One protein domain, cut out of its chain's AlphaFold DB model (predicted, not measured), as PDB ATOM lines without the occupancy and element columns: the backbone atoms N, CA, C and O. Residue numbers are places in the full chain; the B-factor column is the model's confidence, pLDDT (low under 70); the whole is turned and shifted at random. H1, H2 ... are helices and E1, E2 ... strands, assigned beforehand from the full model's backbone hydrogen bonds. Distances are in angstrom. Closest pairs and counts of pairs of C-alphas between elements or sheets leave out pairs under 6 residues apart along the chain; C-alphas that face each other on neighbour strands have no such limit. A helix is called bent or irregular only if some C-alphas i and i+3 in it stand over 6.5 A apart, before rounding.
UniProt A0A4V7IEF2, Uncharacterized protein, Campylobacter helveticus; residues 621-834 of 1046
ATOM      1  N   THR A 621     330.331 317.577 139.767       52.78
ATOM      2  CA  THR A 621     328.965 317.295 140.204       52.78
ATOM      3  C   THR A 621     327.972 318.202 139.476       52.78
ATOM      4  O   THR A 621     328.234 319.376 139.211       52.78
ATOM      5  N   LYS A 622     326.802 317.648 139.135       67.12
ATOM      6  CA  LYS A 622     325.692 318.387 138.513       67.12
ATOM      7  C   LYS A 622     325.348 319.608 139.380       67.12
ATOM      8  O   LYS A 622     325.175 319.453 140.582       67.12
ATOM      9  N   LYS A 623     325.192 320.805 138.812       78.81
ATOM     10  CA  LYS A 623     324.933 322.025 139.602       78.81
ATOM     11  C   LYS A 623     323.458 322.436 139.599       78.81
ATOM     12  O   LYS A 623     322.822 322.464 138.543       78.81
ATOM     13  N   ILE A 624     322.933 322.805 140.771       86.62
ATOM     14  CA  ILE A 624     321.645 323.503 140.914       86.62
ATOM     15  C   ILE A 624     321.894 325.013 140.900       86.62
ATOM     16  O   ILE A 624     322.806 325.508 141.559       86.62
ATOM     17  N   VAL A 625     321.056 325.751 140.174       87.88
ATOM     18  CA  VAL A 625     321.076 327.218 140.114       87.88
ATOM     19  C   VAL A 625     319.668 327.784 140.299       87.88
ATOM     20  O   VAL A 625     318.668 327.107 140.045       87.88
ATOM     21  N   PHE A 626     319.574 329.043 140.722       88.38
ATOM     22  CA  PHE A 626     318.303 329.765 140.713       88.38
ATOM     23  C   PHE A 626     317.849 330.029 139.271       88.38
ATOM     24  O   PHE A 626     318.652 330.361 138.400       88.38
ATOM     25  N   ALA A 627     316.549 329.874 139.028       85.00
ATOM     26  CA  ALA A 627     315.885 330.261 137.784       85.00
ATOM     27  C   ALA A 627     315.244 331.661 137.874       85.00
ATOM     28  O   ALA A 627     314.738 332.171 136.877       85.00
ATOM     29  N   ASN A 628     315.229 332.262 139.069       79.56
ATOM     30  CA  ASN A 628     314.902 333.670 139.279       79.56
ATOM     31  C   ASN A 628     316.105 334.564 138.948       79.56
ATOM     32  O   ASN A 628     317.255 334.163 139.118       79.56
ATOM     33  N   GLU A 629     315.819 335.798 138.546       76.56
ATOM     34  CA  GLU A 629     316.819 336.853 138.378       76.56
ATOM     35  C   GLU A 629     317.155 337.536 139.722       76.56
ATOM     36  O   GLU A 629     316.478 337.321 140.727       76.56
ATOM     37  N   ASN A 630     318.223 338.344 139.725       82.44
ATOM     38  CA  ASN A 630     318.663 339.222 140.825       82.44
ATOM     39  C   ASN A 630     318.738 338.560 142.219       82.44
ATOM     40  O   ASN A 630     318.326 339.143 143.222       82.44
ATOM     41  N   ILE A 631     319.290 337.344 142.276       84.31
ATOM     42  CA  ILE A 631     319.645 336.659 143.525       84.31
ATOM     43  C   ILE A 631     321.075 337.020 143.938       84.31
ATOM     44  O   ILE A 631     322.013 336.820 143.168       84.31
ATOM     45  N   ASP A 632     321.240 337.459 145.183       83.44
ATOM     46  CA  ASP A 632     322.522 337.588 145.871       83.44
ATOM     47  C   ASP A 632     322.711 336.432 146.874       83.44
ATOM     48  O   ASP A 632     322.026 336.358 147.893       83.44
ATOM     49  N   LEU A 633     323.666 335.534 146.617       79.56
ATOM     50  CA  LEU A 633     323.875 334.307 147.403       79.56
ATOM     51  C   LEU A 633     324.437 334.510 148.825       79.56
ATOM     52  O   LEU A 633     324.498 333.547 149.586       79.56
ATOM     53  N   ASN A 634     324.828 335.726 149.205       79.25
ATOM     54  CA  ASN A 634     325.383 336.044 150.538       79.25
ATOM     55  C   ASN A 634     324.512 337.031 151.319       79.25
ATOM     56  O   ASN A 634     324.796 337.314 152.484       79.25
ATOM     57  N   THR A 635     323.406 337.470 150.724       84.06
ATOM     58  CA  THR A 635     322.265 337.980 151.472       84.06
ATOM     59  C   THR A 635     321.358 336.806 151.847       84.06
ATOM     60  O   THR A 635     320.959 336.016 150.994       84.06
ATOM     61  N   SER A 636     320.992 336.691 153.127       91.69
ATOM     62  CA  SER A 636     320.050 335.647 153.553       91.69
ATOM     63  C   SER A 636     318.639 335.860 152.989       91.69
ATOM     64  O   SER A 636     318.141 336.986 152.871       91.69
ATOM     65  N   PHE A 637     317.978 334.752 152.667       96.00
ATOM     66  CA  PHE A 637     316.560 334.694 152.338       96.00
ATOM     67  C   PHE A 637     315.710 334.759 153.611       96.00
ATOM     68  O   PHE A 637     316.113 334.290 154.679       96.00
ATOM     69  N   ALA A 638     314.495 335.292 153.486       96.19
ATOM     70  CA  ALA A 638     313.493 335.186 154.538       96.19
ATOM     71  C   ALA A 638     312.815 333.802 154.533       96.19
ATOM     72  O   ALA A 638     312.618 333.222 153.457       96.19
ATOM     73  N   PRO A 639     312.381 333.290 155.696       95.06
ATOM     74  CA  PRO A 639     311.407 332.203 155.756       95.06
ATOM     75  C   PRO A 639     310.183 332.513 154.891       95.06
ATOM     76  O   PRO A 639     309.804 333.675 154.731       95.06
ATOM     77  N   GLY A 640     309.599 331.483 154.283       95.19
ATOM     78  CA  GLY A 640     308.463 331.627 153.371       95.19
ATOM     79  C   GLY A 640     308.790 332.110 151.951       95.19
ATOM     80  O   GLY A 640     307.890 332.056 151.115       95.19
ATOM     81  N   THR A 641     310.015 332.564 151.638       96.75
ATOM     82  CA  THR A 641     310.313 333.176 150.322       96.75
ATOM     83  C   THR A 641     310.031 332.204 149.175       96.75
ATOM     84  O   THR A 641     310.544 331.085 149.178       96.75
ATOM     85  N   TYR A 642     309.260 332.626 148.170       94.44
ATOM     86  CA  TYR A 642     309.050 331.844 146.952       94.44
ATOM     87  C   TYR A 642     310.288 331.866 146.045       94.44
ATOM     88  O   TYR A 642     310.759 332.937 145.656       94.44
ATOM     89  N   ILE A 643     310.789 330.686 145.678       92.88
ATOM     90  CA  ILE A 643     311.952 330.513 144.802       92.88
ATOM     91  C   ILE A 643     311.699 329.452 143.726       92.88
ATOM     92  O   ILE A 643     310.913 328.520 143.906       92.88
ATOM     93  N   LYS A 644     312.413 329.573 142.603       90.88
ATOM     94  CA  LYS A 644     312.487 328.573 141.536       90.88
ATOM     95  C   LYS A 644     313.942 328.166 141.312       90.88
ATOM     96  O   LYS A 644     314.806 329.015 141.095       90.88
ATOM     97  N   LEU A 645     314.198 326.863 141.328       90.44
ATOM     98  CA  LEU A 645     315.500 326.245 141.084       90.44
ATOM     99  C   LEU A 645     315.465 325.405 139.804       90.44
ATOM    100  O   LEU A 645     314.426 324.848 139.442       90.44
ATOM    101  N   GLN A 646     316.609 325.296 139.137       86.88
ATOM    102  CA  GLN A 646     316.812 324.494 137.930       86.88
ATOM    103  C   GLN A 646     318.205 323.857 137.931       86.88
ATOM    104  O   GLN A 646     319.096 324.290 138.662       86.88
ATOM    105  N   LEU A 647     318.403 322.837 137.100       82.25
ATOM    106  CA  LEU A 647     319.716 322.235 136.865       82.25
ATOM    107  C   LEU A 647     320.433 322.937 135.707       82.25
ATOM    108  O   LEU A 647     319.799 323.326 134.726       82.25
ATOM    109  N   GLU A 648     321.751 323.096 135.822       72.38
ATOM    110  CA  GLU A 648     322.568 323.793 134.818       72.38
ATOM    111  C   GLU A 648     322.730 322.975 133.514       72.38
ATOM    112  O   GLU A 648     322.728 323.534 132.414       72.38
ATOM    113  N   GLU A 649     322.780 321.640 133.610       64.56
ATOM    114  CA  GLU A 649     322.849 320.737 132.453       64.56
ATOM    115  C   GLU A 649     321.466 320.458 131.834       64.56
ATOM    116  O   GLU A 649     320.591 319.831 132.439       64.56
ATOM    117  N   LYS A 650     321.280 320.843 130.566       47.81
ATOM    118  CA  LYS A 650     320.012 320.637 129.838       47.81
ATOM    119  C   LYS A 650     319.760 319.178 129.419       47.81
ATOM    120  O   LYS A 650     318.599 318.780 129.295       47.81
ATOM    121  N   GLU A 651     320.806 318.367 129.242       45.31
ATOM    122  CA  GLU A 651     320.747 317.011 128.652       45.31
ATOM    123  C   GLU A 651     320.514 315.858 129.656       45.31
ATOM    124  O   GLU A 651     320.874 314.711 129.403       45.31
ATOM    125  N   ILE A 652     319.866 316.112 130.795       52.06
ATOM    126  CA  ILE A 652     319.502 315.039 131.738       52.06
ATOM    127  C   ILE A 652     318.267 314.277 131.222       52.06
ATOM    128  O   ILE A 652     317.201 314.876 131.073       52.06
ATOM    129  N   SER A 653     318.395 312.973 130.960       48.31
ATOM    130  CA  SER A 653     317.310 312.082 130.498       48.31
ATOM    131  C   SER A 653     316.571 311.338 131.621       48.31
ATOM    132  O   SER A 653     315.640 310.583 131.351       48.31
ATOM    133  N   GLU A 654     316.988 311.529 132.873       60.69
ATOM    134  CA  GLU A 654     316.481 310.819 134.050       60.69
ATOM    135  C   GLU A 654     315.449 311.670 134.813       60.69
ATOM    136  O   GLU A 654     315.620 312.881 134.964       60.69
ATOM    137  N   GLU A 655     314.387 311.039 135.322       69.19
ATOM    138  CA  GLU A 655     313.456 311.670 136.269       69.19
ATOM    139  C   GLU A 655     314.164 311.875 137.615       69.19
ATOM    140  O   GLU A 655     314.575 310.902 138.246       69.19
ATOM    141  N   LEU A 656     314.298 313.129 138.058       80.38
ATOM    142  CA  LEU A 656     314.971 313.477 139.313       80.38
ATOM    143  C   LEU A 656     313.980 313.884 140.404       80.38
ATOM    144  O   LEU A 656     313.056 314.671 140.174       80.38
ATOM    145  N   THR A 657     314.239 313.399 141.614       87.06
ATOM    146  CA  THR A 657     313.559 313.813 142.839       87.06
ATOM    147  C   THR A 657     314.252 315.042 143.405       87.06
ATOM    148  O   THR A 657     315.474 315.071 143.549       87.06
ATOM    149  N   TRP A 658     313.454 316.052 143.743       90.44
ATOM    150  CA  TRP A 658     313.910 317.238 144.456       90.44
ATOM    151  C   TRP A 658     313.522 317.108 145.926       90.44
ATOM    152  O   TRP A 658     312.407 316.691 146.238       90.44
ATOM    153  N   ALA A 659     314.432 317.454 146.827       92.50
ATOM    154  CA  ALA A 659     314.202 317.412 148.269       92.50
ATOM    155  C   ALA A 659     315.091 318.437 148.974       92.50
ATOM    156  O   ALA A 659     316.055 318.914 148.379       92.50
ATOM    157  N   TYR A 660     314.822 318.751 150.237       94.88
ATOM    158  CA  TYR A 660     315.769 319.491 151.069       94.88
ATOM    159  C   TYR A 660     315.879 318.922 152.481       94.88
ATOM    160  O   TYR A 660     315.026 318.152 152.919       94.88
ATOM    161  N   ILE A 661     316.947 319.310 153.179       94.19
ATOM    162  CA  ILE A 661     317.137 319.050 154.611       94.19
ATOM    163  C   ILE A 661     317.340 320.364 155.368       94.19
ATOM    164  O   ILE A 661     317.908 321.326 154.837       94.19
ATOM    165  N   HIS A 662     316.941 320.375 156.637       94.25
ATOM    166  CA  HIS A 662     317.164 321.495 157.549       94.25
ATOM    167  C   HIS A 662     318.581 321.474 158.129       94.25
ATOM    168  O   HIS A 662     319.064 320.450 158.626       94.25
ATOM    169  N   CYS A 663     319.252 322.623 158.097       92.44
ATOM    170  CA  CYS A 663     320.639 322.772 158.507       92.44
ATOM    171  C   CYS A 663     320.798 323.934 159.509       92.44
ATOM    172  O   CYS A 663     321.058 325.088 159.179       92.44
ATOM    173  N   GLU A 664     320.608 323.591 160.781       91.00
ATOM    174  CA  GLU A 664     320.353 324.504 161.908       91.00
ATOM    175  C   GLU A 664     321.598 325.199 162.485       91.00
ATOM    176  O   GLU A 664     321.534 325.838 163.534       91.00
ATOM    177  N   SER A 665     322.767 325.010 161.874       87.75
ATOM    178  CA  SER A 665     324.018 325.616 162.335       87.75
ATOM    179  C   SER A 665     325.087 325.584 161.253       87.75
ATOM    180  O   SER A 665     325.092 324.704 160.388       87.75
ATOM    181  N   GLU A 666     326.063 326.486 161.375       88.19
ATOM    182  CA  GLU A 666     327.301 326.445 160.594       88.19
ATOM    183  C   GLU A 666     327.983 325.071 160.703       88.19
ATOM    184  O   GLU A 666     328.369 324.480 159.701       88.19
ATOM    185  N   THR A 667     328.045 324.505 161.913       88.44
ATOM    186  CA  THR A 667     328.663 323.201 162.184       88.44
ATOM    187  C   THR A 667     327.997 322.062 161.416       88.44
ATOM    188  O   THR A 667     328.698 321.210 160.868       88.44
ATOM    189  N   LYS A 668     326.659 322.037 161.330       88.31
ATOM    190  CA  LYS A 668     325.936 321.017 160.551       88.31
ATOM    191  C   LYS A 668     326.195 321.202 159.049       88.31
ATOM    192  O   LYS A 668     326.396 320.213 158.348       88.31
ATOM    193  N   LYS A 669     326.273 322.455 158.580       89.81
ATOM    194  CA  LYS A 669     326.555 322.814 157.178       89.81
ATOM    195  C   LYS A 669     327.958 322.361 156.761       89.81
ATOM    196  O   LYS A 669     328.109 321.647 155.775       89.81
ATOM    197  N   GLU A 670     328.968 322.705 157.555       86.56
ATOM    198  CA  GLU A 670     330.355 322.272 157.355       86.56
ATOM    199  C   GLU A 670     330.518 320.750 157.504       86.56
ATOM    200  O   GLU A 670     331.278 320.141 156.758       86.56
ATOM    201  N   SER A 671     329.777 320.095 158.408       79.94
ATOM    202  CA  SER A 671     329.812 318.625 158.518       79.94
ATOM    203  C   SER A 671     329.314 317.937 157.245       79.94
ATOM    204  O   SER A 671     329.893 316.933 156.837       79.94
ATOM    205  N   PHE A 672     328.281 318.484 156.593       84.00
ATOM    206  CA  PHE A 672     327.824 317.998 155.289       84.00
ATOM    207  C   PHE A 672     328.861 318.256 154.187       84.00
ATOM    208  O   PHE A 672     329.231 317.324 153.480       84.00
ATOM    209  N   LEU A 673     329.393 319.480 154.089       77.81
ATOM    210  CA  LEU A 673     330.390 319.841 153.068       77.81
ATOM    211  C   LEU A 673     331.675 318.998 153.134       77.81
ATOM    212  O   LEU A 673     332.308 318.766 152.109       77.81
ATOM    213  N   ASN A 674     332.048 318.519 154.324       75.25
ATOM    214  CA  ASN A 674     333.208 317.650 154.532       75.25
ATOM    215  C   ASN A 674     332.887 316.138 154.437       75.25
ATOM    216  O   ASN A 674     333.724 315.323 154.824       75.25
ATOM    217  N   GLY A 675     331.687 315.745 153.986       73.12
ATOM    218  CA  GLY A 675     331.268 314.334 153.876       73.12
ATOM    219  C   GLY A 675     331.123 313.602 155.221       73.12
ATOM    220  O   GLY A 675     331.056 312.377 155.271       73.12
ATOM    221  N   ALA A 676     331.097 314.338 156.337       72.56
ATOM    222  CA  ALA A 676     331.019 313.788 157.692       72.56
ATOM    223  C   ALA A 676     329.572 313.643 158.208       72.56
ATOM    224  O   ALA A 676     329.346 313.007 159.239       72.56
ATOM    225  N   TYR A 677     328.594 314.239 157.518       80.19
ATOM    226  CA  TYR A 677     327.175 314.170 157.869       80.19
ATOM    227  C   TYR A 677     326.434 313.124 157.033       80.19
ATOM    228  O   TYR A 677     326.379 313.225 155.811       80.19
ATOM    229  N   ILE A 678     325.794 312.159 157.698       83.31
ATOM    230  CA  ILE A 678     324.951 311.147 157.051       83.31
ATOM    231  C   ILE A 678     323.492 311.599 157.136       83.31
ATOM    232  O   ILE A 678     322.933 311.695 158.229       83.31
ATOM    233  N   ILE A 679     322.878 311.856 155.980       88.81
ATOM    234  CA  ILE A 679     321.467 312.247 155.865       88.81
ATOM    235  C   ILE A 679     320.570 311.045 156.185       88.81
ATOM    236  O   ILE A 679     320.793 309.942 155.680       88.81
ATOM    237  N   LYS A 680     319.529 311.263 156.995       88.88
ATOM    238  CA  LYS A 680     318.496 310.254 157.269       88.88
ATOM    239  C   LYS A 680     317.242 310.493 156.428       88.88
ATOM    240  O   LYS A 680     316.930 311.625 156.068       88.88
ATOM    241  N   THR A 681     316.494 309.428 156.149       87.31
ATOM    242  CA  THR A 681     315.273 309.487 155.326       87.31
ATOM    243  C   THR A 681     314.175 310.360 155.942       87.31
ATOM    244  O   THR A 681     313.419 310.987 155.209       87.31
ATOM    245  N   ASP A 682     314.089 310.417 157.271       89.75
ATOM    246  CA  ASP A 682     313.137 311.230 158.039       89.75
ATOM    247  C   ASP A 682     313.510 312.722 158.117       89.75
ATOM    248  O   ASP A 682     312.696 313.531 158.548       89.75
ATOM    249  N   GLU A 683     314.708 313.104 157.659       89.56
ATOM    250  CA  GLU A 683     315.160 314.502 157.577       89.56
ATOM    251  C   GLU A 683     314.896 315.146 156.200       89.56
ATOM    252  O   GLU A 683     315.184 316.331 156.021       89.56
ATOM    253  N   LEU A 684     314.388 314.378 155.224       91.81
ATOM    254  CA  LEU A 684     314.158 314.821 153.845       91.81
ATOM    255  C   LEU A 684     312.731 315.326 153.622       91.81
ATOM    256  O   LEU A 684     311.774 314.549 153.600       91.81
ATOM    257  N   GLU A 685     312.602 316.613 153.312       93.19
ATOM    258  CA  GLU A 685     311.351 317.193 152.829       93.19
ATOM    259  C   GLU A 685     311.296 317.127 151.295       93.19
ATOM    260  O   GLU A 685     312.056 317.798 150.591       93.19
ATOM    261  N   ILE A 686     310.412 316.276 150.761       91.06
ATOM    262  CA  ILE A 686     310.281 316.038 149.316       91.06
ATOM    263  C   ILE A 686     309.530 317.190 148.638       91.06
ATOM    264  O   ILE A 686     308.386 317.504 148.969       91.06
ATOM    265  N   LEU A 687     310.155 317.775 147.618       87.69
ATOM    266  CA  LEU A 687     309.610 318.874 146.831       87.69
ATOM    267  C   LEU A 687     308.833 318.367 145.612       87.69
ATOM    268  O   LEU A 687     309.231 317.422 144.928       87.69
ATOM    269  N   LYS A 688     307.747 319.066 145.265       73.31
ATOM    270  CA  LYS A 688     307.068 318.856 143.980       73.31
ATOM    271  C   LYS A 688     307.948 319.396 142.843       73.31
ATOM    272  O   LYS A 688     308.465 320.514 142.904       73.31
ATOM    273  N   CYS A 689     308.112 318.596 141.793       64.81
ATOM    274  CA  CYS A 689     308.905 318.921 140.608       64.81
ATOM    275  C   CYS A 689     307.981 319.136 139.401       64.81
ATOM    276  O   CYS A 689     307.052 318.350 139.199       64.81
ATOM    277  N   ASN A 690     308.241 320.158 138.576       60.44
ATOM    278  CA  ASN A 690     307.656 320.207 137.239       60.44
ATOM    279  C   ASN A 690     308.523 319.364 136.293       60.44
ATOM    280  O   ASN A 690     309.596 319.799 135.867       60.44
ATOM    281  N   ILE A 691     308.029 318.168 135.962       56.44
ATOM    282  CA  ILE A 691     308.715 317.169 135.128       56.44
ATOM    283  C   ILE A 691     309.085 317.739 133.745       56.44
ATOM    284  O   ILE A 691     310.117 317.370 133.190       56.44
ATOM    285  N   ILE A 692     308.281 318.663 133.206       52.22
ATOM    286  CA  ILE A 692     308.462 319.221 131.855       52.22
ATOM    287  C   ILE A 692     309.661 320.180 131.800       52.22
ATOM    288  O   ILE A 692     310.492 320.078 130.900       52.22
ATOM    289  N   ASP A 693     309.780 321.077 132.783       54.91
ATOM    290  CA  ASP A 693     310.778 322.158 132.772       54.91
ATOM    291  C   ASP A 693     312.088 321.798 133.500       54.91
ATOM    292  O   ASP A 693     313.031 322.586 133.494       54.91
ATOM    293  N   LYS A 694     312.154 320.632 134.165       69.38
ATOM    294  CA  LYS A 694     313.263 320.221 135.060       69.38
ATOM    295  C   LYS A 694     313.551 321.235 136.178       69.38
ATOM    296  O   LYS A 694     314.684 321.364 136.644       69.38
ATOM    297  N   THR A 695     312.513 321.942 136.620       79.19
ATOM    298  CA  THR A 695     312.591 322.952 137.682       79.19
ATOM    299  C   THR A 695     311.698 322.587 138.857       79.19
ATOM    300  O   THR A 695     310.559 322.152 138.650       79.19
ATOM    301  N   SER A 696     312.156 322.861 140.076       86.56
ATOM    302  CA  SER A 696     311.297 322.876 141.262       86.56
ATOM    303  C   SER A 696     311.046 324.321 141.690       86.56
ATOM    304  O   SER A 696     311.966 325.137 141.720       86.56
ATOM    305  N   ALA A 697     309.787 324.647 141.980       88.81
ATOM    306  CA  ALA A 697     309.373 325.954 142.470       88.81
ATOM    307  C   ALA A 697     308.569 325.763 143.754       88.81
ATOM    308  O   ALA A 697     307.591 325.013 143.766       88.81
ATOM    309  N   PHE A 698     308.999 326.407 144.834       91.94
ATOM    310  CA  PHE A 698     308.456 326.199 146.171       91.94
ATOM    311  C   PHE A 698     308.690 327.428 147.053       91.94
ATOM    312  O   PHE A 698     309.488 328.308 146.728       91.94
ATOM    313  N   HIS A 699     307.973 327.491 148.170       93.25
ATOM    314  CA  HIS A 699     308.259 328.453 149.226       93.25
ATOM    315  C   HIS A 699     309.269 327.825 150.183       93.25
ATOM    316  O   HIS A 699     309.078 326.682 150.600       93.25
ATOM    317  N   LEU A 700     310.313 328.568 150.548       95.38
ATOM    318  CA  LEU A 700     311.204 328.192 151.642       95.38
ATOM    319  C   LEU A 700     310.394 327.965 152.935       95.38
ATOM    320  O   LEU A 700     309.396 328.667 153.135       95.38
ATOM    321  N   PRO A 701     310.796 327.038 153.828       93.38
ATOM    322  CA  PRO A 701     310.040 326.749 155.047       93.38
ATOM    323  C   PRO A 701     309.803 328.023 155.871       93.38
ATOM    324  O   PRO A 701     310.714 328.827 156.073       93.38
ATOM    325  N   ILE A 702     308.556 328.237 156.306       91.50
ATOM    326  CA  ILE A 702     308.166 329.420 157.093       91.50
ATOM    327  C   ILE A 702     308.613 329.291 158.556       91.50
ATOM    328  O   ILE A 702     309.051 330.267 159.159       91.50
ATOM    329  N   SER A 703     308.564 328.073 159.099       87.75
ATOM    330  CA  SER A 703     308.988 327.751 160.461       87.75
ATOM    331  C   SER A 703     310.428 327.243 160.482       87.75
ATOM    332  O   SER A 703     310.832 326.449 159.632       87.75
ATOM    333  N   ARG A 704     311.194 327.663 161.493       90.00
ATOM    334  CA  ARG A 704     312.568 327.209 161.746       90.00
ATOM    335  C   ARG A 704     312.638 326.631 163.153       90.00
ATOM    336  O   ARG A 704     312.288 327.296 164.122       90.00
ATOM    337  N   ASN A 705     313.085 325.388 163.276       83.88
ATOM    338  CA  ASN A 705     313.102 324.650 164.544       83.88
ATOM    339  C   ASN A 705     314.091 325.196 165.594       83.88
ATOM    340  O   ASN A 705     313.948 324.883 166.772       83.88
ATOM    341  N   ASN A 706     315.044 326.038 165.188       87.81
ATOM    342  CA  ASN A 706     315.976 326.737 166.075       87.81
ATOM    343  C   ASN A 706     315.685 328.256 166.202       87.81
ATOM    344  O   ASN A 706     316.573 328.993 166.634       87.81
ATOM    345  N   GLU A 707     314.498 328.742 165.791       86.25
ATOM    346  CA  GLU A 707     314.133 330.171 165.848       86.25
ATOM    347  C   GLU A 707     314.402 330.755 167.250       86.25
ATOM    348  O   GLU A 707     313.913 330.217 168.249       86.25
ATOM    349  N   PRO A 708     315.167 331.854 167.370       82.00
ATOM    350  CA  PRO A 708     315.573 332.347 168.670       82.00
ATOM    351  C   PRO A 708     314.430 333.105 169.352       82.00
ATOM    352  O   PRO A 708     314.011 334.182 168.920       82.00
ATOM    353  N   VAL A 709     313.971 332.550 170.473       85.25
ATOM    354  CA  VAL A 709     313.014 333.193 171.391       85.25
ATOM    355  C   VAL A 709     313.641 334.323 172.220       85.25
ATOM    356  O   VAL A 709     312.927 335.163 172.761       85.25
ATOM    357  N   GLU A 710     314.974 334.374 172.286       84.38
ATOM    358  CA  GLU A 710     315.758 335.388 172.996       84.38
ATOM    359  C   GLU A 710     316.680 336.184 172.056       84.38
ATOM    360  O   GLU A 710     316.881 335.859 170.883       84.38
ATOM    361  N   GLU A 711     317.247 337.265 172.588       83.75
ATOM    362  CA  GLU A 711     318.160 338.162 171.882       83.75
ATOM    363  C   GLU A 711     319.452 337.442 171.458       83.75
ATOM    364  O   GLU A 711     320.254 337.034 172.294       83.75
ATOM    365  N   THR A 712     319.714 337.343 170.151       81.56
ATOM    366  CA  THR A 712     320.991 336.815 169.636       81.56
ATOM    367  C   THR A 712     321.425 337.490 168.338       81.56
ATOM    368  O   THR A 712     320.590 337.844 167.496       81.56
ATOM    369  N   LYS A 713     322.741 337.658 168.160       69.69
ATOM    370  CA  LYS A 713     323.362 338.232 166.952       69.69
ATOM    371  C   LYS A 713     323.785 337.157 165.947       69.69
ATOM    372  O   LYS A 713     323.581 337.353 164.754       69.69
ATOM    373  N   ASP A 714     324.236 336.003 166.430       74.62
ATOM    374  CA  ASP A 714     324.906 334.967 165.627       74.62
ATOM    375  C   ASP A 714     323.962 333.829 165.196       74.62
ATOM    376  O   ASP A 714     324.356 332.671 165.068       74.62
ATOM    377  N   TYR A 715     322.682 334.150 164.994       87.19
ATOM    378  CA  TYR A 715     321.707 333.182 164.500       87.19
ATOM    379  C   TYR A 715     322.046 332.734 163.081       87.19
ATOM    380  O   TYR A 715     322.228 333.571 162.193       87.19
ATOM    381  N   LYS A 716     322.050 331.416 162.868       91.00
ATOM    382  CA  LYS A 716     322.247 330.800 161.561       91.00
ATOM    383  C   LYS A 716     321.189 329.748 161.266       91.00
ATOM    384  O   LYS A 716     320.863 328.914 162.111       91.00
ATOM    385  N   TYR A 717     320.690 329.787 160.036       93.94
ATOM    386  CA  TYR A 717     319.826 328.761 159.478       93.94
ATOM    387  C   TYR A 717     320.110 328.581 158.000       93.94
ATOM    388  O   TYR A 717     320.170 329.555 157.252       93.94
ATOM    389  N   TYR A 718     320.229 327.332 157.580       95.00
ATOM    390  CA  TYR A 718     320.405 326.960 156.190       95.00
ATOM    391  C   TYR A 718     319.411 325.861 155.830       95.00
ATOM    392  O   TYR A 718     319.022 325.054 156.681       95.00
ATOM    393  N   ILE A 719     319.063 325.769 154.552       94.94
ATOM    394  CA  ILE A 719     318.610 324.503 153.971       94.94
ATOM    395  C   ILE A 719     319.595 324.063 152.896       94.94
ATOM    396  O   ILE A 719     320.247 324.895 152.259       94.94
ATOM    397  N   ILE A 720     319.697 322.753 152.695       94.06
ATOM    398  CA  ILE A 720     320.447 322.171 151.581       94.06
ATOM    399  C   ILE A 720     319.424 321.494 150.682       94.06
ATOM    400  O   ILE A 720     318.744 320.567 151.122       94.06
ATOM    401  N   VAL A 721     319.269 322.008 149.464       93.94
ATOM    402  CA  VAL A 721     318.312 321.516 148.468       93.94
ATOM    403  C   VAL A 721     319.052 320.630 147.480       93.94
ATOM    404  O   VAL A 721     320.103 321.026 146.986       93.94
ATOM    405  N   PHE A 722     318.490 319.466 147.176       91.94
ATOM    406  CA  PHE A 722     319.070 318.419 146.345       91.94
ATOM    407  C   PHE A 722     318.216 318.138 145.109       91.94
ATOM    408  O   PHE A 722     316.991 318.277 145.146       91.94
ATOM    409  N   ALA A 723     318.859 317.640 144.054       88.75
ATOM    410  CA  ALA A 723     318.213 316.991 142.920       88.75
ATOM    411  C   ALA A 723     318.954 315.679 142.612       88.75
ATOM    412  O   ALA A 723     320.084 315.689 142.119       88.75
ATOM    413  N   TYR A 724     318.319 314.549 142.929       85.12
ATOM    414  CA  TYR A 724     318.948 313.226 142.942       85.12
ATOM    415  C   TYR A 724     318.057 312.147 142.313       85.12
ATOM    416  O   TYR A 724     316.850 312.327 142.136       85.12
ATOM    417  N   ASP A 725     318.657 311.014 141.950       84.25
ATOM    418  CA  ASP A 725     317.924 309.870 141.405       84.25
ATOM    419  C   ASP A 725     317.452 308.934 142.530       84.25
ATOM    420  O   ASP A 725     318.184 308.048 142.987       84.25
ATOM    421  N   ALA A 726     316.192 309.109 142.936       83.75
ATOM    422  CA  ALA A 726     315.548 308.287 143.958       83.75
ATOM    423  C   ALA A 726     315.318 306.816 143.542       83.75
ATOM    424  O   ALA A 726     314.984 305.987 144.388       83.75
ATOM    425  N   LYS A 727     315.504 306.454 142.262       82.69
ATOM    426  CA  LYS A 727     315.477 305.053 141.801       82.69
ATOM    427  C   LYS A 727     316.813 304.350 142.059       82.69
ATOM    428  O   LYS A 727     316.837 303.123 142.128       82.69
ATOM    429  N   LYS A 728     317.910 305.106 142.205       81.00
ATOM    430  CA  LYS A 728     319.255 304.579 142.506       81.00
ATOM    431  C   LYS A 728     319.595 304.591 144.002       81.00
ATOM    432  O   LYS A 728     320.328 303.709 144.442       81.00
ATOM    433  N   LYS A 729     319.091 305.557 144.782       84.06
ATOM    434  CA  LYS A 729     319.339 305.664 146.236       84.06
ATOM    435  C   LYS A 729     318.181 306.324 146.984       84.06
ATOM    436  O   LYS A 729     317.472 307.145 146.421       84.06
ATOM    437  N   SER A 730     317.994 305.976 148.258       84.50
ATOM    438  CA  SER A 730     316.898 306.501 149.090       84.50
ATOM    439  C   SER A 730     317.122 307.940 149.564       84.50
ATOM    440  O   SER A 730     316.178 308.727 149.592       84.50
ATOM    441  N   VAL A 731     318.364 308.283 149.911       88.00
ATOM    442  CA  VAL A 731     318.777 309.607 150.399       88.00
ATOM    443  C   VAL A 731     319.857 310.198 149.484       88.00
ATOM    444  O   VAL A 731     320.640 309.426 148.918       88.00
ATOM    445  N   PRO A 732     319.916 311.531 149.316       89.00
ATOM    446  CA  PRO A 732     321.003 312.175 148.599       89.00
ATOM    447  C   PRO A 732     322.287 312.234 149.443       89.00
ATOM    448  O   PRO A 732     322.273 311.953 150.643       89.00
ATOM    449  N   ASN A 733     323.398 312.609 148.813       82.25
ATOM    450  CA  ASN A 733     324.697 312.853 149.449       82.25
ATOM    451  C   ASN A 733     325.430 314.046 148.796       82.25
ATOM    452  O   ASN A 733     324.904 314.702 147.899       82.25
ATOM    453  N   GLU A 734     326.650 314.339 149.243       79.00
ATOM    454  CA  GLU A 734     327.502 315.427 148.742       79.00
ATOM    455  C   GLU A 734     327.964 315.256 147.280       79.00
ATOM    456  O   GLU A 734     328.489 316.193 146.682       79.00
ATOM    457  N   GLU A 735     327.745 314.077 146.690       75.31
ATOM    458  CA  GLU A 735     328.020 313.779 145.278       75.31
ATOM    459  C   GLU A 735     326.826 314.089 144.348       75.31
ATOM    460  O   GLU A 735     326.967 314.047 143.123       75.31
ATOM    461  N   ASP A 736     325.642 314.391 144.898       83.00
ATOM    462  CA  ASP A 736     324.483 314.826 144.111       83.00
ATOM    463  C   ASP A 736     324.560 316.297 143.703       83.00
ATOM    464  O   ASP A 736     325.388 317.077 144.175       83.00
ATOM    465  N   ALA A 737     323.617 316.703 142.851       85.94
ATOM    466  CA  ALA A 737     323.351 318.114 142.662       85.94
ATOM    467  C   ALA A 737     322.750 318.702 143.937       85.94
ATOM    468  O   ALA A 737     321.683 318.254 144.368       85.94
ATOM    469  N   TYR A 738     323.395 319.722 144.506       89.94
ATOM    470  CA  TYR A 738     322.853 320.467 145.636       89.94
ATOM    471  C   TYR A 738     323.095 321.978 145.539       89.94
ATOM    472  O   TYR A 738     323.943 322.454 144.782       89.94
ATOM    473  N   ILE A 739     322.332 322.737 146.325       91.81
ATOM    474  CA  ILE A 739     322.554 324.156 146.616       91.81
ATOM    475  C   ILE A 739     322.259 324.424 148.094       91.81
ATOM    476  O   ILE A 739     321.294 323.898 148.651       91.81
ATOM    477  N   ILE A 740     323.096 325.238 148.738       93.38
ATOM    478  CA  ILE A 740     322.894 325.691 150.118       93.38
ATOM    479  C   ILE A 740     322.254 327.077 150.073       93.38
ATOM    480  O   ILE A 740     322.736 327.955 149.360       93.38
ATOM    481  N   ILE A 741     321.178 327.271 150.832       94.50
ATOM    482  CA  ILE A 741     320.440 328.536 150.902       94.50
ATOM    483  C   ILE A 741     320.528 329.061 152.336       94.50
ATOM    484  O   ILE A 741     320.018 328.418 153.254       94.50
ATOM    485  N   ASP A 742     321.177 330.217 152.531       94.50
ATOM    486  CA  ASP A 742     321.156 330.936 153.811       94.50
ATOM    487  C   ASP A 742     319.752 331.509 154.037       94.50
ATOM    488  O   ASP A 742     319.242 332.308 153.252       94.50
ATOM    489  N   MET A 743     319.131 331.067 155.122       94.75
ATOM    490  CA  MET A 743     317.804 331.444 155.584       94.75
ATOM    491  C   MET A 743     317.872 332.103 156.966       94.75
ATOM    492  O   MET A 743     316.945 331.971 157.755       94.75
ATOM    493  N   SER A 744     318.963 332.789 157.308       92.38
ATOM    494  CA  SER A 744     319.188 333.360 158.648       92.38
ATOM    495  C   SER A 744     318.430 334.673 158.911       92.38
ATOM    496  O   SER A 744     318.554 335.235 160.000       92.38
ATOM    497  N   PHE A 745     317.647 335.182 157.949       93.69
ATOM    498  CA  PHE A 745     316.958 336.471 158.067       93.69
ATOM    499  C   PHE A 745     315.902 336.476 159.186       93.69
ATOM    500  O   PHE A 745     315.030 335.606 159.230       93.69
ATOM    501  N   ARG A 746     315.929 337.467 160.080       91.75
ATOM    502  CA  ARG A 746     314.974 337.601 161.200       91.75
ATOM    503  C   ARG A 746     314.292 338.965 161.244       91.75
ATOM    504  O   ARG A 746     314.850 339.961 160.791       91.75
ATOM    505  N   VAL A 747     313.106 339.002 161.847       93.06
ATOM    506  CA  VAL A 747     312.359 340.232 162.132       93.06
ATOM    507  C   VAL A 747     311.875 340.165 163.580       93.06
ATOM    508  O   VAL A 747     311.143 339.243 163.933       93.06
ATOM    509  N   GLY A 748     312.307 341.116 164.412       91.12
ATOM    510  CA  GLY A 748     312.063 341.093 165.859       91.12
ATOM    511  C   GLY A 748     312.685 339.883 166.576       91.12
ATOM    512  O   GLY A 748     313.596 339.226 166.063       91.12
ATOM    513  N   VAL A 749     312.194 339.608 167.786       90.00
ATOM    514  CA  VAL A 749     312.561 338.462 168.642       90.00
ATOM    515  C   VAL A 749     311.295 337.834 169.224       90.00
ATOM    516  O   VAL A 749     310.327 338.546 169.480       90.00
ATOM    517  N   GLY A 750     311.308 336.517 169.452       87.31
ATOM    518  CA  GLY A 750     310.156 335.756 169.950       87.31
ATOM    519  C   GLY A 750     309.481 334.915 168.864       87.31
ATOM    520  O   GLY A 750     309.803 335.030 167.682       87.31
ATOM    521  N   SER A 751     308.552 334.048 169.265       84.88
ATOM    522  CA  SER A 751     307.726 333.229 168.361       84.88
ATOM    523  C   SER A 751     306.777 334.074 167.500       84.88
ATOM    524  O   SER A 751     306.459 335.197 167.872       84.88
ATOM    525  N   ASP A 752     306.250 333.520 166.402       82.56
ATOM    526  CA  ASP A 752     305.387 334.244 165.443       82.56
ATOM    527  C   ASP A 752     304.076 334.825 166.033       82.56
ATOM    528  O   ASP A 752     303.534 335.790 165.485       82.56
ATOM    529  N   ASP A 753     303.595 334.259 167.150       79.12
ATOM    530  CA  ASP A 753     302.425 334.705 167.936       79.12
ATOM    531  C   ASP A 753     302.821 335.499 169.212       79.12
ATOM    532  O   ASP A 753     302.035 335.615 170.151       79.12
ATOM    533  N   GLY A 754     304.065 335.984 169.298       82.31
ATOM    534  CA  GLY A 754     304.594 336.714 170.458       82.31
ATOM    535  C   GLY A 754     305.888 337.455 170.125       82.31
ATOM    536  O   GLY A 754     306.902 337.295 170.811       82.31
ATOM    537  N   VAL A 755     305.872 338.197 169.016       90.69
ATOM    538  CA  VAL A 755     307.026 338.951 168.513       90.69
ATOM    539  C   VAL A 755     307.144 340.266 169.275       90.69
ATOM    540  O   VAL A 755     306.162 340.963 169.493       90.69
ATOM    541  N   ARG A 756     308.366 340.662 169.619       92.12
ATOM    542  CA  ARG A 756     308.676 341.996 170.149       92.12
ATOM    543  C   ARG A 756     309.840 342.635 169.404       92.12
ATOM    544  O   ARG A 756     310.641 341.937 168.773       92.12
ATOM    545  N   GLU A 757     309.965 343.955 169.513       90.81
ATOM    546  CA  GLU A 757     311.183 344.648 169.088       90.81
ATOM    547  C   GLU A 757     312.408 344.119 169.851       90.81
ATOM    548  O   GLU A 757     312.340 343.732 171.026       90.81
ATOM    549  N   SER A 758     313.542 344.087 169.154       85.25
ATOM    550  CA  SER A 758     314.836 343.716 169.713       85.25
ATOM    551  C   SER A 758     315.597 344.942 170.192       85.25
ATOM    552  O   SER A 758     315.684 345.959 169.502       85.25
ATOM    553  N   VAL A 759     316.231 344.802 171.354       78.06
ATOM    554  CA  VAL A 759     317.040 345.856 171.988       78.06
ATOM    555  C   VAL A 759     318.532 345.787 171.624       78.06
ATOM    556  O   VAL A 759     319.346 346.514 172.186       78.06
ATOM    557  N   LEU A 760     318.940 344.899 170.704       71.88
ATOM    558  CA  LEU A 760     320.361 344.616 170.436       71.88
ATOM    559  C   LEU A 760     321.100 345.643 169.559       71.88
ATOM    560  O   LEU A 760     322.338 345.573 169.473       71.88
ATOM    561  N   ARG A 761     320.385 346.555 168.886       63.66
ATOM    562  CA  ARG A 761     320.965 347.520 167.936       63.66
ATOM    563  C   ARG A 761     320.821 348.960 168.431       63.66
ATOM    564  O   ARG A 761     319.835 349.627 168.159       63.66
ATOM    565  N   ASN A 762     321.872 349.460 169.078       47.75
ATOM    566  CA  ASN A 762     321.925 350.850 169.549       47.75
ATOM    567  C   ASN A 762     322.431 351.854 168.496       47.75
ATOM    568  O   ASN A 762     322.230 353.049 168.669       47.75
ATOM    569  N   ASN A 763     323.070 351.389 167.413       51.69
ATOM    570  CA  ASN A 763     323.615 352.243 166.352       51.69
ATOM    571  C   ASN A 763     323.086 351.787 164.981       51.69
ATOM    572  O   ASN A 763     323.581 350.815 164.400       51.69
ATOM    573  N   PHE A 764     322.087 352.498 164.462       57.28
ATOM    574  CA  PHE A 764     321.643 352.407 163.073       57.28
ATOM    575  C   PHE A 764     322.000 353.711 162.351       57.28
ATOM    576  O   PHE A 764     321.568 354.781 162.769       57.28
ATOM    577  N   ASP A 765     322.783 353.623 161.275       56.28
ATOM    578  CA  ASP A 765     323.032 354.751 160.374       56.28
ATOM    579  C   ASP A 765     322.000 354.717 159.240       56.28
ATOM    580  O   ASP A 765     321.961 353.767 158.457       56.28
ATOM    581  N   SER A 766     321.168 355.755 159.153       51.28
ATOM    582  CA  SER A 766     320.122 355.895 158.136       51.28
ATOM    583  C   SER A 766     320.642 356.126 156.717       51.28
ATOM    584  O   SER A 766     319.875 356.008 155.764       51.28
ATOM    585  N   ASN A 767     321.941 356.386 156.547       50.47
ATOM    586  CA  ASN A 767     322.585 356.454 155.235       50.47
ATOM    587  C   ASN A 767     323.136 355.094 154.766       50.47
ATOM    588  O   ASN A 767     323.679 354.991 153.663       50.47
ATOM    589  N   ASN A 768     323.012 354.041 155.580       55.44
ATOM    590  CA  ASN A 768     323.634 352.755 155.305       55.44
ATOM    591  C   ASN A 768     322.877 351.950 154.232       55.44
ATOM    592  O   ASN A 768     321.924 351.219 154.521       55.44
ATOM    593  N   LYS A 769     323.367 352.022 152.986       54.50
ATOM    594  CA  LYS A 769     322.868 351.234 151.843       54.50
ATOM    595  C   LYS A 769     322.871 349.714 152.084       54.50
ATOM    596  O   LYS A 769     322.119 349.008 151.420       54.50
ATOM    597  N   ASN A 770     323.624 349.203 153.063       68.19
ATOM    598  CA  ASN A 770     323.707 347.769 153.358       68.19
ATOM    599  C   ASN A 770     322.459 347.218 154.078       68.19
ATOM    600  O   ASN A 770     322.410 346.025 154.379       68.19
ATOM    601  N   ILE A 771     321.427 348.030 154.360       81.50
ATOM    602  CA  ILE A 771     320.193 347.529 154.991       81.50
ATOM    603  C   ILE A 771     319.512 346.419 154.172       81.50
ATOM    604  O   ILE A 771     318.964 345.495 154.762       81.50
ATOM    605  N   ILE A 772     319.612 346.416 152.839       85.56
ATOM    606  CA  ILE A 772     319.064 345.323 152.009       85.56
ATOM    607  C   ILE A 772     319.756 343.969 152.256       85.56
ATOM    608  O   ILE A 772     319.108 342.918 152.213       85.56
ATOM    609  N   GLN A 773     321.045 344.004 152.602       83.25
ATOM    610  CA  GLN A 773     321.886 342.841 152.911       83.25
ATOM    611  C   GLN A 773     321.792 342.422 154.382       83.25
ATOM    612  O   GLN A 773     322.401 341.432 154.783       83.25
ATOM    613  N   THR A 774     321.022 343.138 155.212       83.00
ATOM    614  CA  THR A 774     320.860 342.760 156.618       83.00
ATOM    615  C   THR A 774     320.246 341.366 156.747       83.00
ATOM    616  O   THR A 774     319.296 341.013 156.040       83.00
ATOM    617  N   ASN A 775     320.755 340.599 157.711       86.69
ATOM    618  CA  ASN A 775     320.173 339.331 158.154       86.69
ATOM    619  C   ASN A 775     319.162 339.541 159.301       86.69
ATOM    620  O   ASN A 775     318.652 338.584 159.877       86.69
ATOM    621  N   CYS A 776     318.867 340.791 159.665       88.31
ATOM    622  CA  CYS A 776     317.931 341.123 160.733       88.31
ATOM    623  C   CYS A 776     317.313 342.520 160.577       88.31
ATOM    624  O   CYS A 776     318.003 343.486 160.243       88.31
ATOM    625  N   ILE A 777     316.018 342.611 160.875       91.75
ATOM    626  CA  ILE A 777     315.272 343.853 161.097       91.75
ATOM    627  C   ILE A 777     314.832 343.838 162.559       91.75
ATOM    628  O   ILE A 777     313.995 343.026 162.952       91.75
ATOM    629  N   PHE A 778     315.440 344.675 163.394       89.31
ATOM    630  CA  PHE A 778     315.250 344.569 164.845       89.31
ATOM    631  C   PHE A 778     313.978 345.267 165.358       89.31
ATOM    632  O   PHE A 778     313.459 344.882 166.403       89.31
ATOM    633  N   ASN A 779     313.475 346.271 164.636       91.25
ATOM    634  CA  ASN A 779     312.406 347.180 165.064       91.25
ATOM    635  C   ASN A 779     311.647 347.763 163.849       91.25
ATOM    636  O   ASN A 779     312.076 347.626 162.698       91.25
ATOM    637  N   VAL A 780     310.516 348.425 164.101       94.81
ATOM    638  CA  VAL A 780     309.646 349.057 163.092       94.81
ATOM    639  C   VAL A 780     310.373 350.168 162.330       94.81
ATOM    640  O   VAL A 780     310.157 350.334 161.128       94.81
ATOM    641  N   PHE A 781     311.282 350.897 162.982       91.19
ATOM    642  CA  PHE A 781     312.087 351.932 162.328       91.19
ATOM    643  C   PHE A 781     313.000 351.349 161.233       91.19
ATOM    644  O   PHE A 781     313.026 351.852 160.111       91.19
ATOM    645  N   GLU A 782     313.676 350.233 161.502       91.31
ATOM    646  CA  GLU A 782     314.467 349.515 160.499       91.31
ATOM    647  C   GLU A 782     313.601 348.933 159.378       91.31
ATOM    648  O   GLU A 782     314.005 348.980 158.218       91.31
ATOM    649  N   ALA A 783     312.394 348.439 159.678       94.88
ATOM    650  CA  ALA A 783     311.456 348.004 158.639       94.88
ATOM    651  C   ALA A 783     311.084 349.155 157.687       94.88
ATOM    652  O   ALA A 783     311.055 348.968 156.470       94.88
ATOM    653  N   ILE A 784     310.853 350.357 158.221       94.25
ATOM    654  CA  ILE A 784     310.568 351.569 157.439       94.25
ATOM    655  C   ILE A 784     311.745 351.938 156.531       94.25
ATOM    656  O   ILE A 784     311.541 352.178 155.340       94.25
ATOM    657  N   GLU A 785     312.972 351.965 157.054       92.25
ATOM    658  CA  GLU A 785     314.154 352.300 156.249       92.25
ATOM    659  C   GLU A 785     314.495 351.204 155.223       92.25
ATOM    660  O   GLU A 785     314.934 351.513 154.110       92.25
ATOM    661  N   PHE A 786     314.209 349.933 155.528       94.25
ATOM    662  CA  PHE A 786     314.326 348.827 154.574       94.25
ATOM    663  C   PHE A 786     313.335 349.006 153.418       94.25
ATOM    664  O   PHE A 786     313.741 348.975 152.256       94.25
ATOM    665  N   LEU A 787     312.060 349.284 153.715       95.62
ATOM    666  CA  LEU A 787     311.033 349.538 152.699       95.62
ATOM    667  C   LEU A 787     311.370 350.769 151.844       95.62
ATOM    668  O   LEU A 787     311.339 350.680 150.621       95.62
ATOM    669  N   LYS A 788     311.785 351.892 152.447       93.50
ATOM    670  CA  LYS A 788     312.257 353.074 151.696       93.50
ATOM    671  C   LYS A 788     313.435 352.750 150.775       93.50
ATOM    672  O   LYS A 788     313.520 353.295 149.678       93.50
ATOM    673  N   THR A 789     314.347 351.878 151.201       92.31
ATOM    674  CA  THR A 789     315.494 351.469 150.379       92.31
ATOM    675  C   THR A 789     315.059 350.569 149.223       92.31
ATOM    676  O   THR A 789     315.492 350.786 148.095       92.31
ATOM    677  N   CYS A 790     314.128 349.637 149.452       93.50
ATOM    678  CA  CYS A 790     313.493 348.866 148.380       93.50
ATOM    679  C   CYS A 790     312.767 349.768 147.368       93.50
ATOM    680  O   CYS A 790     312.842 349.508 146.170       93.50
ATOM    681  N   GLN A 791     312.100 350.837 147.823       93.62
ATOM    682  CA  GLN A 791     311.432 351.790 146.929       93.62
ATOM    683  C   GLN A 791     312.443 352.547 146.059       93.62
ATOM    684  O   GLN A 791     312.250 352.620 144.851       93.62
ATOM    685  N   LYS A 792     313.558 353.023 146.632       91.62
ATOM    686  CA  LYS A 792     314.641 353.653 145.854       91.62
ATOM    687  C   LYS A 792     315.180 352.718 144.770       91.62
ATOM    688  O   LYS A 792     315.325 353.146 143.636       91.62
ATOM    689  N   ILE A 793     315.403 351.438 145.080       90.50
ATOM    690  CA  ILE A 793     315.849 350.440 144.086       90.50
ATOM    691  C   ILE A 793     314.810 350.281 142.971       90.50
ATOM    692  O   ILE A 793     315.159 350.270 141.794       90.50
ATOM    693  N   LYS A 794     313.527 350.176 143.333       92.56
ATOM    694  CA  LYS A 794     312.404 350.065 142.394       92.56
ATOM    695  C   LYS A 794     312.300 351.295 141.469       92.56
ATOM    696  O   LYS A 794     312.078 351.135 140.270       92.56
ATOM    697  N   GLU A 795     312.545 352.495 141.997       91.62
ATOM    698  CA  GLU A 795     312.637 353.751 141.238       91.62
ATOM    699  C   GLU A 795     313.884 353.802 140.334       91.62
ATOM    700  O   GLU A 795     313.764 354.125 139.153       91.62
ATOM    701  N   GLU A 796     315.062 353.418 140.842       90.38
ATOM    702  CA  GLU A 796     316.334 353.365 140.098       90.38
ATOM    703  C   GLU A 796     316.248 352.443 138.868       90.38
ATOM    704  O   GLU A 796     316.762 352.787 137.802       90.38
ATOM    705  N   ILE A 797     315.549 351.306 138.974       89.81
ATOM    706  CA  ILE A 797     315.308 350.384 137.847       89.81
ATOM    707  C   ILE A 797     314.077 350.750 136.997       89.81
ATOM    708  O   ILE A 797     313.745 350.024 136.062       89.81
ATOM    709  N   SER A 798     313.400 351.864 137.304       91.62
ATOM    710  CA  SER A 798     312.184 352.337 136.620       91.62
ATOM    711  C   SER A 798     311.011 351.339 136.613       91.62
ATOM    712  O   SER A 798     310.188 351.352 135.695       91.62
ATOM    713  N   GLU A 799     310.895 350.485 137.635       91.81
ATOM    714  CA  GLU A 799     309.764 349.565 137.784       91.81
ATOM    715  C   GLU A 799     308.648 350.221 138.614       91.81
ATOM    716  O   GLU A 799     308.855 350.697 139.724       91.81
ATOM    717  N   SER A 800     307.425 350.225 138.089       86.38
ATOM    718  CA  SER A 800     306.250 350.798 138.766       86.38
ATOM    719  C   SER A 800     305.291 349.734 139.305       86.38
ATOM    720  O   SER A 800     304.440 350.032 140.144       86.38
ATOM    721  N   ASN A 801     305.428 348.485 138.856       91.81
ATOM    722  CA  ASN A 801     304.547 347.375 139.178       91.81
ATOM    723  C   ASN A 801     305.143 346.472 140.271       91.81
ATOM    724  O   ASN A 801     306.138 345.775 140.063       91.81
ATOM    725  N   ASN A 802     304.470 346.417 141.425       92.56
ATOM    726  CA  ASN A 802     304.891 345.596 142.563       92.56
ATOM    727  C   ASN A 802     305.015 344.101 142.223       92.56
ATOM    728  O   ASN A 802     305.938 343.452 142.703       92.56
ATOM    729  N   LEU A 803     304.148 343.543 141.366       92.69
ATOM    730  CA  LEU A 803     304.212 342.123 141.001       92.69
ATOM    731  C   LEU A 803     305.478 341.786 140.207       92.69
ATOM    732  O   LEU A 803     306.065 340.725 140.414       92.69
ATOM    733  N   ASN A 804     305.896 342.672 139.303       92.44
ATOM    734  CA  ASN A 804     307.134 342.497 138.549       92.44
ATOM    735  C   ASN A 804     308.347 342.624 139.473       92.44
ATOM    736  O   ASN A 804     309.205 341.744 139.473       92.44
ATOM    737  N   PHE A 805     308.372 343.664 140.314       94.31
ATOM    738  CA  PHE A 805     309.424 343.854 141.313       94.31
ATOM    739  C   PHE A 805     309.574 342.613 142.205       94.31
ATOM    740  O   PHE A 805     310.671 342.077 142.337       94.31
ATOM    741  N   PHE A 806     308.472 342.075 142.739       94.50
ATOM    742  CA  PHE A 806     308.518 340.892 143.601       94.50
ATOM    743  C   PHE A 806     308.957 339.605 142.877       94.50
ATOM    744  O   PHE A 806     309.624 338.771 143.485       94.50
ATOM    745  N   LYS A 807     308.628 339.436 141.588       91.69
ATOM    746  CA  LYS A 807     309.102 338.295 140.777       91.69
ATOM    747  C   LYS A 807     310.595 338.373 140.460       91.69
ATOM    748  O   LYS A 807     311.267 337.340 140.458       91.69
ATOM    749  N   ASN A 808     311.079 339.583 140.186       91.00
ATOM    750  CA  ASN A 808     312.449 339.839 139.749       91.00
ATOM    751  C   ASN A 808     313.422 340.007 140.924       91.00
ATOM    752  O   ASN A 808     314.618 339.863 140.714       91.00
ATOM    753  N   TYR A 809     312.928 340.285 142.137       93.38
ATOM    754  CA  TYR A 809     313.714 340.426 143.371       93.38
ATOM    755  C   TYR A 809     313.106 339.585 144.512       93.38
ATOM    756  O   TYR A 809     312.677 340.137 145.533       93.38
ATOM    757  N   PRO A 810     313.041 338.245 144.383       93.44
ATOM    758  CA  PRO A 810     312.315 337.399 145.331       93.44
ATOM    759  C   PRO A 810     312.902 337.442 146.750       93.44
ATOM    760  O   PRO A 810     312.147 337.358 147.713       93.44
ATOM    761  N   GLN A 811     314.215 337.659 146.914       93.94
ATOM    762  CA  GLN A 811     314.820 337.874 148.238       93.94
ATOM    763  C   GLN A 811     314.245 339.108 148.945       93.94
ATOM    764  O   GLN A 811     313.900 339.033 150.123       93.94
ATOM    765  N   LEU A 812     314.099 340.231 148.234       95.56
ATOM    766  CA  LEU A 812     313.487 341.437 148.795       95.56
ATOM    767  C   LEU A 812     311.989 341.221 149.032       95.56
ATOM    768  O   LEU A 812     311.492 341.580 150.096       95.56
ATOM    769  N   ALA A 813     311.287 340.569 148.099       96.12
ATOM    770  CA  ALA A 813     309.872 340.226 148.245       96.12
ATOM    771  C   ALA A 813     309.601 339.394 149.509       96.12
ATOM    772  O   ALA A 813     308.717 339.734 150.294       96.12
ATOM    773  N   GLY A 814     310.397 338.345 149.739       96.81
ATOM    774  CA  GLY A 814     310.307 337.503 150.928       96.81
ATOM    775  C   GLY A 814     310.624 338.261 152.217       96.81
ATOM    776  O   GLY A 814     309.915 338.106 153.208       96.81
ATOM    777  N   LYS A 815     311.635 339.143 152.214       97.38
ATOM    778  CA  LYS A 815     311.935 340.009 153.370       97.38
ATOM    779  C   LYS A 815     310.782 340.970 153.687       97.38
ATOM    780  O   LYS A 815     310.403 341.070 154.850       97.38
ATOM    781  N   ILE A 816     310.188 341.620 152.680       97.56
ATOM    782  CA  ILE A 816     309.005 342.493 152.841       97.56
ATOM    783  C   ILE A 816     307.829 341.700 153.428       97.56
ATOM    784  O   ILE A 816     307.243 342.106 154.431       97.56
ATOM    785  N   ALA A 817     307.524 340.542 152.844       97.62
ATOM    786  CA  ALA A 817     306.452 339.670 153.304       97.62
ATOM    787  C   ALA A 817     306.664 339.178 154.744       97.62
ATOM    788  O   ALA A 817     305.730 339.189 155.545       97.62
ATOM    789  N   TYR A 818     307.895 338.811 155.105       97.38
ATOM    790  CA  TYR A 818     308.214 338.345 156.452       97.38
ATOM    791  C   TYR A 818     308.191 339.470 157.497       97.38
ATOM    792  O   TYR A 818     307.800 339.225 158.636       97.38
ATOM    793  N   ILE A 819     308.511 340.714 157.111       97.31
ATOM    794  CA  ILE A 819     308.279 341.894 157.959       97.31
ATOM    795  C   ILE A 819     306.787 342.026 158.279       97.31
ATOM    796  O   ILE A 819     306.427 342.116 159.448       97.31
ATOM    797  N   TYR A 820     305.918 341.979 157.265       96.88
ATOM    798  CA  TYR A 820     304.462 342.067 157.453       96.88
ATOM    799  C   TYR A 820     303.890 340.892 158.261       96.88
ATOM    800  O   TYR A 820     302.938 341.066 159.015       96.88
ATOM    801  N   TYR A 821     304.482 339.704 158.128       95.88
ATOM    802  CA  TYR A 821     304.087 338.505 158.863       95.88
ATOM    803  C   TYR A 821     304.459 338.558 160.357       95.88
ATOM    804  O   TYR A 821     303.652 338.174 161.208       95.88
ATOM    805  N   ARG A 822     305.674 339.024 160.682       94.31
ATOM    806  CA  ARG A 822     306.196 339.080 162.062       94.31
ATOM    807  C   ARG A 822     305.706 340.314 162.825       94.31
ATOM    808  O   ARG A 822     305.334 340.183 163.984       94.31
ATOM    809  N   PHE A 823     305.652 341.488 162.195       95.19
ATOM    810  CA  PHE A 823     305.123 342.724 162.794       95.19
ATOM    811  C   PHE A 823     303.597 342.826 162.609       95.19
ATOM    812  O   PHE A 823     303.075 343.750 161.982       95.19
ATOM    813  N   ASP A 824     302.876 341.835 163.141       93.94
ATOM    814  CA  ASP A 824     301.421 341.708 163.011       93.94
ATOM    815  C   ASP A 824     300.682 342.680 163.938       93.94
ATOM    816  O   ASP A 824     300.704 342.559 165.160       93.94
ATOM    817  N   LEU A 825     299.953 343.629 163.350       94.19
ATOM    818  CA  LEU A 825     299.239 344.674 164.090       94.19
ATOM    819  C   LEU A 825     297.962 344.201 164.814       94.19
ATOM    820  O   LEU A 825     297.251 345.043 165.383       94.19
ATOM    821  N   ALA A 826     297.663 342.896 164.784       92.94
ATOM    822  CA  ALA A 826     296.703 342.242 165.676       92.94
ATOM    823  C   ALA A 826     297.296 341.864 167.045       92.94
ATOM    824  O   ALA A 826     296.524 341.658 167.981       92.94
ATOM    825  N   ASP A 827     298.623 341.796 167.178       93.69
ATOM    826  CA  ASP A 827     299.299 341.558 168.453       93.69
ATOM    827  C   ASP A 827     299.517 342.896 169.185       93.69
ATOM    828  O   ASP A 827     300.310 343.751 168.780       93.69
ATOM    829  N   GLU A 828     298.769 343.109 170.271       93.50
ATOM    830  CA  GLU A 828     298.918 344.303 171.105       93.50
ATOM    831  C   GLU A 828     300.206 344.299 171.941       93.50
ATOM    832  O   GLU A 828     300.678 345.380 172.289       93.50
ATOM    833  N   GLU A 829     300.787 343.141 172.265       93.25
ATOM    834  CA  GLU A 829     302.053 343.060 173.005       93.25
ATOM    835  C   GLU A 829     303.236 343.385 172.088       93.25
ATOM    836  O   GLU A 829     304.114 344.159 172.483       93.25
ATOM    837  N   PHE A 830     303.197 342.930 170.827       94.81
ATOM    838  CA  PHE A 830     304.095 343.438 169.786       94.81
ATOM    839  C   PHE A 830     304.023 344.966 169.712       94.81
ATOM    840  O   PHE A 830     305.047 345.637 169.853       94.81
ATOM    841  N   ILE A 831     302.820 345.535 169.565       96.69
ATOM    842  CA  ILE A 831     302.645 346.989 169.471       96.69
ATOM    843  C   ILE A 831     303.176 347.699 170.727       96.69
ATOM    844  O   ILE A 831     303.879 348.695 170.599       96.69
ATOM    845  N   LYS A 832     302.907 347.193 171.939       95.50
ATOM    846  CA  LYS A 832     303.431 347.773 173.195       95.50
ATOM    847  C   LYS A 832     304.956 347.705 173.303       95.50
ATOM    848  O   LYS A 832     305.525 348.519 174.028       95.50
ATOM    849  N   SER A 833     305.606 346.768 172.607       93.50
ATOM    850  CA  SER A 833     307.071 346.693 172.535       93.50
ATOM    851  C   SER A 833     307.694 347.785 171.658       93.50
ATOM    852  O   SER A 833     308.858 348.123 171.863       93.50
ATOM    853  N   VAL A 834     306.920 348.370 170.734       94.81
ATOM    854  CA  VAL A 834     307.360 349.488 169.890       94.81
ATOM    855  C   VAL A 834     307.421 350.774 170.711       94.81
ATOM    856  O   VAL A 834     306.469 351.121 171.413       94.81
TER     857      VAL A 834
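Overview. This is residues 621 to 834 of the 1046 residues of an uncharacterized protein of Campylobacter helveticus (UniProt A0A4V7IEF2). Two lobes sit end to end: a small sandwich in which sheet E1 E2 E5 faces the strongly twisted sheet E4 E3 E6 E7, with H1 over the latter, and a helical lobe of H2 to H5, where H3 and H5 run side by side in opposite ways. H5 reaches the smaller sheet with residues 810 to 814, and H6 lies at the helical end. The printed part has 214 residues, with named elements in the order E1 E2 E3 H1 E4 E5 E6 E7 H2 H3 H4 H5 H6; both sheets are antiparallel, the class is mixed, and under half of the residues are in named elements. The whole is compact, with a radius of gyration of the C-alphas of 18.6 A and spans of 55 by 40 by 30 A.

Along the chain. E1 is residues 624 to 626, from C-alpha 624 at (321.645, 323.503, 140.914). E2 is 642 to 647, 17.5 A long, and E3 657 to 663, 19.4 A. H1 is 666 to 673, E4 685 to 687 and E5 695 to 699. E6 is 718 to 724, 19.1 A, and E7 737 to 742, 17.1 A. H2, 769 to 773, is irregular: C-alphas 769 and 772 are 7.0 A apart. H3 is 780 to 796, 24.3 A, H4 802 to 808, and H5 810 to 822, 17.9 A. H6 is 828 to 833, ending at C-alpha 833 (307.071, 346.693, 172.535).

Arrangement. The two sheets form a sandwich, two sheets face to face, 9.3 A centre to centre where they face, their strands at 39 degrees. E1 and E2 are a hairpin (N 625 to O 646, 2.9 A), and E5 pairs with E2 (N 645 to O 696, 2.8 A). E3 pairs with E4 (N 660 to O 685, 2.9 A) and with E6 (N 663 to O 718, 2.8 A); E6 and E7 are a hairpin (N 721 to O 739, 2.9 A). H1 is on the larger sheet, over E6. H5 only grazes the smaller sheet. H3 and H5 only just touch, with 3 pairs of C-alphas within 8 A, Ala 783 and Ile 819 closest at 6.9 A, at a shallow tilt of 27 degrees, opposite ways. H3 touches H2 with residues 785 to 790 (Phe 786 and Ile 771, 6.0 A). H4 and H5 touch only at the corner (Phe 806 and Ala 813, 4.9 A). H6 touches no helix. In H1, H3, H4, H5 and H6 every O i to N i+4 pair is within hydrogen-bond range; in H2, 0 of 1, with 1 of 2 O i to N i+3 pairs.

Size, cuts and confidence. The C-alphas farthest apart, Ser 653 and Lys 832, are 57.4 A apart. The printed part has no cut. Long links join E1 to E2, H1 to E4, E5 to E6, E6 to E7, and E7 to H2, the last of 26 residues. The mean pLDDT of the printed part is 85.1; 26 residues are under 70, among them 649 to 655 and 761 to 770.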